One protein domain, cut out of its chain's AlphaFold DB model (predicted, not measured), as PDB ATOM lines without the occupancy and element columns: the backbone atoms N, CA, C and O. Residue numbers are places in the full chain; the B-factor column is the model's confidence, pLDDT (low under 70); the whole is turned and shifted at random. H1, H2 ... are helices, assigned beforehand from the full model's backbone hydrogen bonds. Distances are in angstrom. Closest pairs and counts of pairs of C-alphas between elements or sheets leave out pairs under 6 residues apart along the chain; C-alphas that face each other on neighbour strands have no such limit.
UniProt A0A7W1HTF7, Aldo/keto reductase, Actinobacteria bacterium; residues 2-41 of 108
ATOM      1  N   LEU A   2      67.248  76.395 -17.185       67.75
ATOM      2  CA  LEU A   2      66.148  75.765 -17.945       67.75
ATOM      3  C   LEU A   2      66.583  74.617 -18.881       67.75
ATOM      4  O   LEU A   2      65.749  73.878 -19.383       67.75
ATOM      5  N   THR A   3      67.887  74.423 -19.079       72.75
ATOM      6  CA  THR A   3      68.455  73.234 -19.739       72.75
ATOM      7  C   THR A   3      68.827  72.123 -18.753       72.75
ATOM      8  O   THR A   3      69.237  71.049 -19.171       72.75
ATOM      9  N   GLY A   4      68.755  72.379 -17.441       72.88
ATOM     10  CA  GLY A   4      69.155  71.446 -16.384       72.88
ATOM     11  C   GLY A   4      70.668  71.235 -16.226       72.88
ATOM     12  O   GLY A   4      71.079  70.483 -15.353       72.88
ATOM     13  N   THR A   5      71.503  71.898 -17.030       82.62
ATOM     14  CA  THR A   5      72.942  71.585 -17.143       82.62
ATOM     15  C   THR A   5      73.850  72.312 -16.152       82.62
ATOM     16  O   THR A   5      75.039  72.025 -16.109       82.62
ATOM     17  N   LEU A   6      73.332  73.295 -15.412       89.00
ATOM     18  CA  LEU A   6      74.112  74.100 -14.467       89.00
ATOM     19  C   LEU A   6      73.793  73.701 -13.026       89.00
ATOM     20  O   LEU A   6      72.619  73.657 -12.655       89.00
ATOM     21  N   SER A   7      74.841  73.475 -12.232       91.25
ATOM     22  CA  SER A   7      74.819  73.329 -10.772       91.25
ATOM     23  C   SER A   7      75.417  74.559 -10.071       91.25
ATOM     24  O   SER A   7      76.041  75.409 -10.711       91.25
ATOM     25  N   LYS A   8      75.263  74.635  -8.742       91.62
ATOM     26  CA  LYS A   8      75.859  75.687  -7.896       91.62
ATOM     27  C   LYS A   8      77.393  75.706  -7.925       91.62
ATOM     28  O   LYS A   8      77.977  76.745  -7.632       91.62
ATOM     29  N   ASP A   9      77.998  74.590  -8.329       92.75
ATOM     30  CA  ASP A   9      79.446  74.382  -8.416       92.75
ATOM     31  C   ASP A   9      79.963  74.485  -9.861       92.75
ATOM     32  O   ASP A   9      81.093  74.098 -10.153       92.75
ATOM     33  N   SER A  10      79.129  74.958 -10.796       92.62
ATOM     34  CA  SER A  10      79.534  75.110 -12.197       92.62
ATOM     35  C   SER A  10      80.680  76.107 -12.314       92.62
ATOM     36  O   SER A  10      80.578  77.237 -11.838       92.62
ATOM     37  N   THR A  11      81.738  75.701 -13.008       93.19
ATOM     38  CA  THR A  11      82.896  76.538 -13.322       93.19
ATOM     39  C   THR A  11      83.188  76.497 -14.818       93.19
ATOM     40  O   THR A  11      82.747  75.591 -15.535       93.19
ATOM     41  N   TRP A  12      83.915  77.501 -15.308       94.19
ATOM     42  CA  TRP A  12      84.280  77.624 -16.717       94.19
ATOM     43  C   TRP A  12      85.768  77.950 -16.868       94.19
ATOM     44  O   TRP A  12      86.359  78.510 -15.943       94.19
ATOM     45  N   PRO A  13      86.383  77.625 -18.022       96.50
ATOM     46  CA  PRO A  13      87.757  78.021 -18.314       96.50
ATOM     47  C   PRO A  13      87.968  79.535 -18.201       96.50
ATOM     48  O   PRO A  13      87.034  80.322 -18.385       96.50
ATOM     49  N   GLU A  14      89.206  79.945 -17.936       94.25
ATOM     50  CA  GLU A  14      89.592  81.357 -17.915       94.25
ATOM     51  C   GLU A  14      89.247  82.045 -19.250       94.25
ATOM     52  O   GLU A  14      89.406  81.465 -20.326       94.25
ATOM     53  N   GLY A  15      88.727  83.274 -19.181       92.38
ATOM     54  CA  GLY A  15      88.293  84.045 -20.354       92.38
ATOM     55  C   GLY A  15      86.880  83.726 -20.864       92.38
ATOM     56  O   GLY A  15      86.376  84.448 -21.723       92.38
ATOM     57  N   ASP A  16      86.199  82.705 -20.333       94.44
ATOM     58  CA  ASP A  16      84.794  82.455 -20.666       94.44
ATOM     59  C   ASP A  16      83.888  83.543 -20.067       94.44
ATOM     60  O   ASP A  16      83.918  83.801 -18.861       94.44
ATOM     61  N   TRP A  17      83.039  84.155 -20.899       92.19
ATOM     62  CA  TRP A  17      82.102  85.208 -20.488       92.19
ATOM     63  C   TRP A  17      81.140  84.757 -19.379       92.19
ATOM     64  O   TRP A  17      80.636  85.573 -18.611       92.19
ATOM     65  N   ARG A  18      80.883  83.450 -19.250       92.62
ATOM     66  CA  ARG A  18      80.036  82.912 -18.182       92.62
ATOM     67  C   ARG A  18      80.619  83.174 -16.798       92.62
ATOM     68  O   ARG A  18      79.835  83.293 -15.867       92.62
ATOM     69  N   ASN A  19      81.932  83.360 -16.663       90.25
ATOM     70  CA  ASN A  19      82.547  83.734 -15.388       90.25
ATOM     71  C   ASN A  19      82.141  85.141 -14.919       90.25
ATOM     72  O   ASN A  19      82.060  85.378 -13.717       90.25
ATOM     73  N   THR A  20      81.868  86.074 -15.839       88.06
ATOM     74  CA  THR A  20      81.422  87.432 -15.478       88.06
ATOM     75  C   THR A  20      79.913  87.495 -15.278       88.06
ATOM     76  O   THR A  20      79.434  88.232 -14.422       88.06
ATOM     77  N   TYR A  21      79.156  86.692 -16.027       86.19
ATOM     78  CA  TYR A  21      77.700  86.659 -15.925       86.19
ATOM     79  C   TYR A  21      77.202  85.812 -14.747       86.19
ATOM     80  O   TYR A  21      76.337  86.237 -13.982       86.19
ATOM     81  N   PHE A  22      77.731  84.601 -14.583       89.44
ATOM     82  CA  PHE A  22      77.371  83.666 -13.519       89.44
ATOM     83  C   PHE A  22      78.329  83.783 -12.331       89.44
ATOM     84  O   PHE A  22      78.877  82.791 -11.852       89.44
ATOM     85  N   VAL A  23      78.476  85.004 -11.808       89.88
ATOM     86  CA  VAL A  23      79.034  85.213 -10.463       89.88
ATOM     87  C   VAL A  23      78.239  84.391  -9.433       89.88
ATOM     88  O   VAL A  23      77.051  84.146  -9.672       89.88
ATOM     89  N   PRO A  24      78.823  83.989  -8.285       90.12
ATOM     90  CA  PRO A  24      78.175  83.072  -7.339       90.12
ATOM     91  C   PRO A  24      76.731  83.450  -6.986       90.12
ATOM     92  O   PRO A  24      75.844  82.601  -7.006       90.12
ATOM     93  N   GLU A  25      76.468  84.743  -6.777       89.06
ATOM     94  CA  GLU A  25      75.124  85.257  -6.499       89.06
ATOM     95  C   GLU A  25      74.123  84.977  -7.640       89.06
ATOM     96  O   GLU A  25      73.012  84.487  -7.406       89.06
ATOM     97  N   ASN A  26      74.497  85.263  -8.891       89.88
ATOM     98  CA  ASN A  26      73.624  85.031 -10.042       89.88
ATOM     99  C   ASN A  26      73.519  83.538 -10.383       89.88
ATOM    100  O   ASN A  26      72.441  83.059 -10.734       89.88
ATOM    101  N   LEU A  27      74.614  82.781 -10.254       92.00
ATOM    102  CA  LEU A  27      74.620  81.341 -10.496       92.00
ATOM    103  C   LEU A  27      73.685  80.620  -9.527       92.00
ATOM    104  O   LEU A  27      72.807  79.878  -9.966       92.00
ATOM    105  N   HIS A  28      73.837  80.859  -8.223       92.56
ATOM    106  CA  HIS A  28      73.036  80.183  -7.201       92.56
ATOM    107  C   HIS A  28      71.557  80.515  -7.354       92.56
ATOM    108  O   HIS A  28      70.746  79.597  -7.450       92.56
ATOM    109  N   SER A  29      71.212  81.795  -7.512       91.25
ATOM    110  CA  SER A  29      69.817  82.203  -7.727       91.25
ATOM    111  C   SER A  29      69.222  81.640  -9.028       91.25
ATOM    112  O   SER A  29      68.064  81.218  -9.046       91.25
ATOM    113  N   SER A  30      70.004  81.561 -10.110       90.69
ATOM    114  CA  SER A  30      69.577  80.958 -11.383       90.69
ATOM    115  C   SER A  30      69.375  79.442 -11.291       90.69
ATOM    116  O   SER A  30      68.487  78.891 -11.949       90.69
ATOM    117  N   VAL A  31      70.207  78.746 -10.510       92.38
ATOM    118  CA  VAL A  31      70.091  77.299 -10.280       92.38
ATOM    119  C   VAL A  31      68.894  77.005  -9.387       92.38
ATOM    120  O   VAL A  31      68.039  76.233  -9.799       92.38
ATOM    121  N   GLU A  32      68.758  77.686  -8.250       92.94
ATOM    122  CA  GLU A  32      67.655  77.478  -7.302       92.94
ATOM    123  C   GLU A  32      66.284  77.695  -7.937       92.94
ATOM    124  O   GLU A  32      65.368  76.895  -7.751       92.94
ATOM    125  N   ARG A  33      66.140  78.742  -8.756       92.31
ATOM    126  CA  ARG A  33      64.883  79.003  -9.466       92.31
ATOM    127  C   ARG A  33      64.560  77.932 -10.497       92.31
ATOM    128  O   ARG A  33      63.402  77.558 -10.638       92.31
ATOM    129  N   ALA A  34      65.567  77.446 -11.219       93.12
ATOM    130  CA  ALA A  34      65.367  76.354 -12.162       93.12
ATOM    131  C   ALA A  34      65.063  75.032 -11.444       93.12
ATOM    132  O   ALA A  34      64.251  74.250 -11.926       93.12
ATOM    133  N   ASP A  35      65.678  74.796 -10.287       94.00
ATOM    134  CA  ASP A  35      65.417  73.621  -9.461       94.00
ATOM    135  C   ASP A  35      63.989  73.625  -8.919       94.00
ATOM    136  O   ASP A  35      63.333  72.587  -8.946       94.00
ATOM    137  N   ALA A  36      63.462  74.792  -8.539       95.00
ATOM    138  CA  ALA A  36      62.070  74.946  -8.121       95.00
ATOM    139  C   ALA A  36      61.051  74.595  -9.223       95.00
ATOM    140  O   ALA A  36      59.901  74.306  -8.909       95.00
ATOM    141  N   LEU A  37      61.454  74.600 -10.499       95.75
ATOM    142  CA  LEU A  37      60.604  74.178 -11.615       95.75
ATOM    143  C   LEU A  37      60.635  72.662 -11.844       95.75
ATOM    144  O   LEU A  37      59.718  72.140 -12.469       95.75
ATOM    145  N   LYS A  38      61.669  71.944 -11.380       94.38
ATOM    146  CA  LYS A  38      61.831  70.500 -11.645       94.38
ATOM    147  C   LYS A  38      60.606  69.669 -11.234       94.38
ATOM    148  O   LYS A  38      60.211  68.833 -12.037       94.38
ATOM    149  N   PRO A  39      59.972  69.899 -10.066       96.06
ATOM    150  CA  PRO A  39      58.786  69.140  -9.664       96.06
ATOM    151  C   PRO A  39      57.541  69.425 -10.514       96.06
ATOM    152  O   PRO A  39      56.567  68.690 -10.410       96.06
ATOM    153  N   LEU A  40      57.544  70.504 -11.306       97.00
ATOM    154  CA  LEU A  40      56.422  70.887 -12.166       97.00
ATOM    155  C   LEU A  40      56.535  70.318 -13.581       97.00
ATOM    156  O   LEU A  40      55.595  70.455 -14.359       97.00
ATOM    157  N   VAL A  41      57.676  69.720 -13.934       96.56
ATOM    158  CA  VAL A  41      57.866  69.111 -15.251       96.56
ATOM    159  C   VAL A  41      56.969  67.873 -15.347       96.56
ATOM    160  O   VAL A  41      57.137  66.966 -14.533       96.56
TER     161      VAL A  41
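What this domain is: This is residues 2 to 41 of the 108 residues of the protein "Aldo/keto reductase" of Actinobacteria bacterium (UniProt A0A7W1HTF7). The chain makes a long fold-back: the longest helix, H2, runs back over an unnamed stretch, residues 2 to 17, with the small helix H1 at the turn between them. Residues 36 to 41 continue the chain beyond the end of H2, away from H1. The printed part has 40 residues with two named helices, H1 then H2, and no named strand; its class is all helix, though only 16 residues are in named elements. It is only just loose, close to compact, with a radius of gyration of the C-alphas of 10.9 A, and a rod of 35 by 17 by 14 A.

Where its parts are: H2, residues 24 to 35, measures 16.0 A from C-alpha 24 at (78.175, 83.072, -7.339) to C-alpha 35 at (65.417, 73.621, -9.461). H1, residues 18 to 21, begins at C-alpha 18 at (80.036, 82.912, -18.182) and measures 5.0 A.

How they stand to each other: H2 and H1 meet only through their link, a tight one of 2 residues. In H2 every O i to N i+4 pair is within hydrogen-bond range; H1 is too short for such a pair, and its 1 O i to N i+3 pair is within range.

The domain as a whole: The two C-alphas farthest apart, those of Gly 15 and Leu 40, are 35.4 A apart. The printed part has no cut. Mean pLDDT of the printed part is 90.5, and residue 2 is under 70.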